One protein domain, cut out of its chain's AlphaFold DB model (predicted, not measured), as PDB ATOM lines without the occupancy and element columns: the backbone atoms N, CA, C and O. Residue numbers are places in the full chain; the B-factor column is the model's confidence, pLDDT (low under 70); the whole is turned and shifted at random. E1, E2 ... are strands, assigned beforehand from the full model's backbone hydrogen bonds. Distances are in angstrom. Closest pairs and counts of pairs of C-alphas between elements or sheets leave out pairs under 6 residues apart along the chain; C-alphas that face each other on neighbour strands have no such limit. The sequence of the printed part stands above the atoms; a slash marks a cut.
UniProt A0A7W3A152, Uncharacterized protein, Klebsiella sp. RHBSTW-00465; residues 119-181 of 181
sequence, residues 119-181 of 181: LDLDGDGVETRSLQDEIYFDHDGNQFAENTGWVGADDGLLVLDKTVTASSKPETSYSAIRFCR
ATOM      1  N   LEU A 119     153.363 155.025 199.148       91.50
ATOM      2  CA  LEU A 119     154.191 155.763 198.205       91.50
ATOM      3  C   LEU A 119     155.254 154.837 197.625       91.50
ATOM      4  O   LEU A 119     156.000 154.226 198.389       91.50
ATOM      5  N   ASP A 120     155.317 154.831 196.298       93.69
ATOM      6  CA  ASP A 120     156.437 154.322 195.510       93.69
ATOM      7  C   ASP A 120     157.658 155.233 195.740       93.69
ATOM      8  O   ASP A 120     157.572 156.453 195.529       93.69
ATOM      9  N   LEU A 121     158.757 154.676 196.262       93.12
ATOM     10  CA  LEU A 121     159.955 155.449 196.626       93.12
ATOM     11  C   LEU A 121     161.141 155.267 195.670       93.12
ATOM     12  O   LEU A 121     162.097 156.046 195.774       93.12
ATOM     13  N   ASP A 122     161.112 154.299 194.760       94.19
ATOM     14  CA  ASP A 122     162.206 154.002 193.825       94.19
ATOM     15  C   ASP A 122     161.804 154.106 192.339       94.19
ATOM     16  O   ASP A 122     162.677 154.210 191.469       94.19
ATOM     17  N   GLY A 123     160.509 154.257 192.062       95.75
ATOM     18  CA  GLY A 123     159.927 154.623 190.780       95.75
ATOM     19  C   GLY A 123     159.589 153.443 189.875       95.75
ATOM     20  O   GLY A 123     159.485 153.655 188.658       95.75
ATOM     21  N   ASP A 124     159.464 152.227 190.410       96.00
ATOM     22  CA  ASP A 124     159.155 151.026 189.628       96.00
ATOM     23  C   ASP A 124     157.708 150.512 189.773       96.00
ATOM     24  O   ASP A 124     157.263 149.664 188.988       96.00
ATOM     25  N   GLY A 125     156.928 151.122 190.664       95.50
ATOM     26  CA  GLY A 125     155.549 150.761 190.956       95.50
ATOM     27  C   GLY A 125     155.295 150.668 192.459       95.50
ATOM     28  O   GLY A 125     156.150 150.976 193.266       95.50
ATOM     29  N   VAL A 126     154.076 150.270 192.838       93.69
ATOM     30  CA  VAL A 126     153.770 149.946 194.241       93.69
ATOM     31  C   VAL A 126     153.808 148.435 194.428       93.69
ATOM     32  O   VAL A 126     153.071 147.702 193.759       93.69
ATOM     33  N   GLU A 127     154.589 147.987 195.396       93.44
ATOM     34  CA  GLU A 127     154.775 146.608 195.806       93.44
ATOM     35  C   GLU A 127     154.123 146.330 197.168       93.44
ATOM     36  O   GLU A 127     154.133 147.135 198.104       93.44
ATOM     37  N   THR A 128     153.540 145.138 197.311       92.25
ATOM     38  CA  THR A 128     152.896 144.719 198.564       92.25
ATOM     39  C   THR A 128     153.221 143.276 198.903       92.25
ATOM     40  O   THR A 128     153.362 142.413 198.036       92.25
ATOM     41  N   ARG A 129     153.299 143.017 200.203       91.75
ATOM     42  CA  ARG A 129     153.440 141.703 200.811       91.75
ATOM     43  C   ARG A 129     152.067 141.162 201.160       91.75
ATOM     44  O   ARG A 129     151.234 141.833 201.769       91.75
ATOM     45  N   SER A 130     151.839 139.929 200.744       90.69
ATOM     46  CA  SER A 130     150.562 139.246 200.913       90.69
ATOM     47  C   SER A 130     150.389 138.680 202.327       90.69
ATOM     48  O   SER A 130     151.343 138.584 203.091       90.69
ATOM     49  N   LEU A 131     149.181 138.215 202.659       86.19
ATOM     50  CA  LEU A 131     148.919 137.509 203.924       86.19
ATOM     51  C   LEU A 131     149.712 136.195 204.060       86.19
ATOM     52  O   LEU A 131     149.836 135.666 205.162       86.19
ATOM     53  N   GLN A 132     150.237 135.639 202.963       91.44
ATOM     54  CA  GLN A 132     151.074 134.436 203.001       91.44
ATOM     55  C   GLN A 132     152.438 134.681 203.658       91.44
ATOM     56  O   GLN A 132     153.116 133.723 204.016       91.44
ATOM     57  N   ASP A 133     152.816 135.944 203.840       88.62
ATOM     58  CA  ASP A 133     154.093 136.333 204.424       88.62
ATOM     59  C   ASP A 133     154.081 136.350 205.960       88.62
ATOM     60  O   ASP A 133     155.105 136.672 206.563       88.62
ATOM     61  N   GLU A 134     152.947 135.989 206.580       90.69
ATOM     62  CA  GLU A 134     152.811 135.763 208.027       90.69
ATOM     63  C   GLU A 134     153.272 136.969 208.870       90.69
ATOM     64  O   GLU A 134     154.001 136.842 209.856       90.69
ATOM     65  N   ILE A 135     152.845 138.169 208.468       88.00
ATOM     66  CA  ILE A 135     153.148 139.425 209.161       88.00
ATOM     67  C   ILE A 135     151.995 139.736 210.109       88.00
ATOM     68  O   ILE A 135     150.854 139.841 209.672       88.00
ATOM     69  N   TYR A 136     152.283 139.909 211.398       85.44
ATOM     70  CA  TYR A 136     151.252 140.087 212.417       85.44
ATOM     71  C   TYR A 136     151.402 141.415 213.157       85.44
ATOM     72  O   TYR A 136     152.489 141.742 213.636       85.44
ATOM     73  N   PHE A 137     150.295 142.143 213.295       82.62
ATOM     74  CA  PHE A 137     150.195 143.366 214.088       82.62
ATOM     75  C   PHE A 137     148.942 143.320 214.942       82.62
ATOM     76  O   PHE A 137     147.950 142.759 214.513       82.62
ATOM     77  N   ASP A 138     149.016 143.913 216.126       75.88
ATOM     78  CA  ASP A 138     147.852 144.205 216.956       75.88
ATOM     79  C   ASP A 138     147.352 145.601 216.560       75.88
ATOM     80  O   ASP A 138     147.995 146.612 216.874       75.88
ATOM     81  N   HIS A 139     146.280 145.655 215.767       76.44
ATOM     82  CA  HIS A 139     145.796 146.914 215.180       76.44
ATOM     83  C   HIS A 139     145.005 147.784 216.156       76.44
ATOM     84  O   HIS A 139     144.866 148.988 215.921       76.44
ATOM     85  N   ASP A 140     144.470 147.200 217.225       69.12
ATOM     86  CA  ASP A 140     143.525 147.845 218.141       69.12
ATOM     87  C   ASP A 140     143.981 147.831 219.616       69.12
ATOM     88  O   ASP A 140     143.341 148.449 220.471       69.12
ATOM     89  N   GLY A 141     145.127 147.218 219.915       66.88
ATOM     90  CA  GLY A 141     145.729 147.148 221.242       66.88
ATOM     91  C   GLY A 141     145.116 146.078 222.147       66.88
ATOM     92  O   GLY A 141     145.227 146.187 223.375       66.88
ATOM     93  N   ASN A 142     144.440 145.072 221.587       65.00
ATOM     94  CA  ASN A 142     143.751 144.025 222.341       65.00
ATOM     95  C   ASN A 142     144.665 142.837 222.744       65.00
ATOM     96  O   ASN A 142     144.190 141.895 223.384       65.00
ATOM     97  N   GLN A 143     145.972 142.901 222.450       73.06
ATOM     98  CA  GLN A 143     146.996 141.861 222.670       73.06
ATOM     99  C   GLN A 143     146.848 140.607 221.795       73.06
ATOM    100  O   GLN A 143     147.508 139.592 222.043       73.06
ATOM    101  N   PHE A 144     146.020 140.665 220.760       75.56
ATOM    102  CA  PHE A 144     145.928 139.672 219.705       75.56
ATOM    103  C   PHE A 144     146.508 140.269 218.424       75.56
ATOM    104  O   PHE A 144     146.193 141.388 218.054       75.56
ATOM    105  N   ALA A 145     147.399 139.533 217.764       80.81
ATOM    106  CA  ALA A 145     148.032 140.011 216.544       80.81
ATOM    107  C   ALA A 145     147.353 139.379 215.324       80.81
ATOM    108  O   ALA A 145     147.337 138.151 215.182       80.81
ATOM    109  N   GLU A 146     146.812 140.202 214.432       82.31
ATOM    110  CA  GLU A 146     146.171 139.777 213.195       82.31
ATOM    111  C   GLU A 146     147.163 139.678 212.035       82.31
ATOM    112  O   GLU A 146     148.041 140.527 211.853       82.31
ATOM    113  N   ASN A 147     146.983 138.658 211.191       86.31
ATOM    114  CA  ASN A 147     147.751 138.536 209.956       86.31
ATOM    115  C   ASN A 147     147.396 139.688 209.003       86.31
ATOM    116  O   ASN A 147     146.222 139.934 208.721       86.31
ATOM    117  N   THR A 148     148.412 140.376 208.503       85.12
ATOM    118  CA  THR A 148     148.311 141.681 207.860       85.12
ATOM    119  C   THR A 148     149.123 141.694 206.569       85.12
ATOM    120  O   THR A 148     150.292 141.326 206.556       85.12
ATOM    121  N   GLY A 149     148.519 142.155 205.469       87.38
ATOM    122  CA  GLY A 149     149.278 142.481 204.259       87.38
ATOM    123  C   GLY A 149     150.107 143.748 204.482       87.38
ATOM    124  O   GLY A 149     149.617 144.699 205.091       87.38
ATOM    125  N   TRP A 150     151.349 143.776 204.009       90.31
ATOM    126  CA  TRP A 150     152.303 144.847 204.318       90.31
ATOM    127  C   TRP A 150     152.836 145.530 203.061       90.31
ATOM    128  O   TRP A 150     152.683 145.023 201.954       90.31
ATOM    129  N   VAL A 151     153.452 146.696 203.217       92.12
ATOM    130  CA  VAL A 151     154.140 147.382 202.115       92.12
ATOM    131  C   VAL A 151     155.441 146.644 201.754       92.12
ATOM    132  O   VAL A 151     156.034 145.980 202.609       92.12
ATOM    133  N   GLY A 152     155.855 146.692 200.483       91.56
ATOM    134  CA  GLY A 152     157.175 146.218 200.052       91.56
ATOM    135  C   GLY A 152     158.311 146.963 200.766       91.56
ATOM    136  O   GLY A 152     158.115 148.058 201.283       91.56
ATOM    137  N   ALA A 153     159.504 146.365 200.826       90.56
ATOM    138  CA  ALA A 153     160.631 146.937 201.577       90.56
ATOM    139  C   ALA A 153     161.185 148.235 200.957       90.56
ATOM    140  O   ALA A 153     161.801 149.053 201.658       90.56
ATOM    141  N   ASP A 154     160.983 148.404 199.654       92.25
ATOM    142  CA  ASP A 154     161.457 149.555 198.897       92.25
ATOM    143  C   ASP A 154     160.417 150.688 198.839       92.25
ATOM    144  O   ASP A 154     160.796 151.846 198.675       92.25
ATOM    145  N   ASP A 155     159.166 150.399 199.204       92.31
ATOM    146  CA  ASP A 155     158.060 151.350 199.331       92.31
ATOM    147  C   ASP A 155     157.825 151.822 200.771       92.31
ATOM    148  O   ASP A 155     158.441 151.350 201.728       92.31
ATOM    149  N   GLY A 156     156.923 152.791 200.960       90.25
ATOM    150  CA  GLY A 156     156.601 153.310 202.290       90.25
ATOM    151  C   GLY A 156     155.123 153.575 202.538       90.25
ATOM    152  O   GLY A 156     154.413 154.136 201.702       90.25
ATOM    153  N   LEU A 157     154.671 153.264 203.756       90.06
ATOM    154  CA  LEU A 157     153.383 153.736 204.264       90.06
ATOM    155  C   LEU A 157     153.475 155.209 204.662       90.06
ATOM    156  O   LEU A 157     154.354 155.596 205.437       90.06
ATOM    157  N   LEU A 158     152.530 156.025 204.193       86.12
ATOM    158  CA  LEU A 158     152.378 157.399 204.658       86.12
ATOM    159  C   LEU A 158     151.717 157.409 206.042       86.12
ATOM    160  O   LEU A 158     150.505 157.224 206.161       86.12
ATOM    161  N   VAL A 159     152.501 157.673 207.090       82.12
ATOM    162  CA  VAL A 159     151.997 157.755 208.466       82.12
ATOM    163  C   VAL A 159     151.951 159.205 208.930       82.12
ATOM    164  O   VAL A 159     152.940 159.939 208.855       82.12
ATOM    165  N   LEU A 160     150.790 159.608 209.449       77.88
ATOM    166  CA  LEU A 160     150.610 160.878 210.142       77.88
ATOM    167  C   LEU A 160     150.642 160.638 211.651       77.88
ATOM    168  O   LEU A 160     149.695 160.091 212.215       77.88
ATOM    169  N   ASP A 161     151.696 161.115 212.308       71.56
ATOM    170  CA  ASP A 161     151.729 161.192 213.765       71.56
ATOM    171  C   ASP A 161     150.751 162.279 214.244       71.56
ATOM    172  O   ASP A 161     151.016 163.486 214.167       71.56
ATOM    173  N   LYS A 162     149.582 161.834 214.716       63.06
ATOM    174  CA  LYS A 162     148.559 162.681 215.337       63.06
ATOM    175  C   LYS A 162     148.776 162.792 216.844       63.06
ATOM    176  O   LYS A 162     147.837 162.636 217.621       63.06
ATOM    177  N   THR A 163     149.988 163.099 217.281       59.97
ATOM    178  CA  THR A 163     150.190 163.490 218.674       59.97
ATOM    179  C   THR A 163     149.593 164.880 218.916       59.97
ATOM    180  O   THR A 163     150.128 165.896 218.473       59.97
ATOM    181  N   VAL A 164     148.490 164.948 219.666       55.94
ATOM    182  CA  VAL A 164     148.040 166.183 220.330       55.94
ATOM    183  C   VAL A 164     148.532 166.139 221.773       55.94
ATOM    184  O   VAL A 164     147.832 165.686 222.672       55.94
ATOM    185  N   THR A 165     149.743 166.630 222.021       47.47
ATOM    186  CA  THR A 165     150.204 166.945 223.380       47.47
ATOM    187  C   THR A 165     150.495 168.434 223.486       47.47
ATOM    188  O   THR A 165     151.617 168.906 223.348       47.47
ATOM    189  N   ALA A 166     149.458 169.210 223.802       48.09
ATOM    190  CA  ALA A 166     149.628 170.548 224.361       48.09
ATOM    191  C   ALA A 166     149.872 170.435 225.876       48.09
ATOM    192  O   ALA A 166     149.051 170.873 226.682       48.09
ATOM    193  N   SER A 167     150.981 169.807 226.270       52.53
ATOM    194  CA  SER A 167     151.442 169.783 227.658       52.53
ATOM    195  C   SER A 167     152.955 169.996 227.709       52.53
ATOM    196  O   SER A 167     153.752 169.077 227.562       52.53
ATOM    197  N   SER A 168     153.323 171.253 227.970       43.59
ATOM    198  CA  SER A 168     154.563 171.695 228.627       43.59
ATOM    199  C   SER A 168     155.880 171.918 227.866       43.59
ATOM    200  O   SER A 168     156.843 172.251 228.550       43.59
ATOM    201  N   LYS A 169     155.962 171.913 226.523       44.56
ATOM    202  CA  LYS A 169     157.064 172.598 225.793       44.56
ATOM    203  C   LYS A 169     156.597 173.127 224.423       44.56
ATOM    204  O   LYS A 169     156.048 172.337 223.666       44.56
ATOM    205  N   PRO A 170     156.797 174.418 224.074       43.69
ATOM    206  CA  PRO A 170     156.415 174.943 222.763       43.69
ATOM    207  C   PRO A 170     157.451 174.688 221.659       43.69
ATOM    208  O   PRO A 170     157.306 175.218 220.564       43.69
ATOM    209  N   GLU A 171     158.475 173.868 221.895       46.34
ATOM    210  CA  GLU A 171     159.492 173.586 220.882       46.34
ATOM    211  C   GLU A 171     159.603 172.074 220.688       46.34
ATOM    212  O   GLU A 171     159.928 171.354 221.627       46.34
ATOM    213  N   THR A 172     159.296 171.637 219.461       42.78
ATOM    214  CA  THR A 172     159.282 170.260 218.922       42.78
ATOM    215  C   THR A 172     158.010 169.417 219.103       42.78
ATOM    216  O   THR A 172     158.089 168.257 219.494       42.78
ATOM    217  N   SER A 173     156.848 169.937 218.703       43.75
ATOM    218  CA  SER A 173     155.737 169.080 218.246       43.75
ATOM    219  C   SER A 173     155.563 169.264 216.745       43.75
ATOM    220  O   SER A 173     154.721 170.036 216.293       43.75
ATOM    221  N   TYR A 174     156.411 168.602 215.959       42.50
ATOM    222  CA  TYR A 174     156.160 168.459 214.530       42.50
ATOM    223  C   TYR A 174     155.335 167.192 214.331       42.50
ATOM    224  O   TYR A 174     155.805 166.104 214.659       42.50
ATOM    225  N   SER A 175     154.134 167.325 213.762       50.34
ATOM    226  CA  SER A 175     153.506 166.224 213.032       50.34
ATOM    227  C   SER A 175     154.437 165.881 211.874       50.34
ATOM    228  O   SER A 175     154.428 166.539 210.836       50.34
ATOM    229  N   ALA A 176     155.332 164.926 212.095       48.53
ATOM    230  CA  ALA A 176     156.226 164.452 211.059       48.53
ATOM    231  C   ALA A 176     155.468 163.425 210.225       48.53
ATOM    232  O   ALA A 176     154.935 162.453 210.760       48.53
ATOM    233  N   ILE A 177     155.446 163.636 208.911       52.66
ATOM    234  CA  ILE A 177     155.191 162.542 207.983       52.66
ATOM    235  C   ILE A 177     156.351 161.564 208.160       52.66
ATOM    236  O   ILE A 177     157.511 161.935 207.961       52.66
ATOM    237  N   ARG A 178     156.051 160.341 208.595       55.50
ATOM    238  CA  ARG A 178     157.034 159.261 208.688       55.50
ATOM    239  C   ARG A 178     156.666 158.162 207.707       55.50
ATOM    240  O   ARG A 178     155.488 157.911 207.467       55.50
ATOM    241  N   PHE A 179     157.700 157.519 207.179       52.03
ATOM    242  CA  PHE A 179     157.570 156.309 206.385       52.03
ATOM    243  C   PHE A 179     157.862 155.114 207.281       52.03
ATOM    244  O   PHE A 179     158.934 155.054 207.887       52.03
ATOM    245  N   CYS A 180     156.903 154.197 207.385       58.56
ATOM    246  CA  CYS A 180     157.158 152.855 207.900       58.56
ATOM    247  C   CYS A 180     157.431 151.934 206.709       58.56
ATOM    248  O   CYS A 180     156.661 151.956 205.746       58.56
ATOM    249  N   ARG A 181     158.531 151.181 206.798       56.47
ATOM    250  CA  ARG A 181     158.914 150.081 205.908       56.47
ATOM    251  C   ARG A 181     158.813 148.791 206.708       56.47
ATOM    252  O   ARG A 181     159.245 148.834 207.883       56.47
TER     253      ARG A 181
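What this domain is: This is residues 119 to 181 of the 181 residues of an uncharacterized protein of Klebsiella sp. RHBSTW-00465 (UniProt A0A7W3A152). Little regular structure is present: a long looped stretch, residues 119 to 155, folds back on itself, and a two-strand hairpin, E1 then E2, extends sideways from it in a flat outline. The hairpin's long loop sticks out at its tip, residues 166 to 172. The printed part has 63 residues, 9 of them in named elements; it is all strand, antiparallel, with no named helix. It is only just loose, close to extended, with a radius of gyration of the C-alphas of 15.6 A and spans of 45 by 36 by 10 A.

Where its parts are: Residues 128 to 129 pair with 150 to 151, and 136 to 137 with 146 to 147, both antiparallel. E1, residues 156 to 160, is 12.4 A long from C-alpha 156 at (156.601, 153.310, 202.290). E2, residues 177 to 180, spans 9.9 A to C-alpha 180 at (157.158, 152.855, 207.900).

How they stand to each other: The hairpin E1 and E2 is antiparallel at 138 degrees. N 159 and O 178 are within hydrogen-bond range at 3.0 A.

The domain as a whole: The printed part has no cut. The E1 to E2 link, 16 residues, is long. Residues 140 to 142 and 162 to 181 have pLDDT under 70.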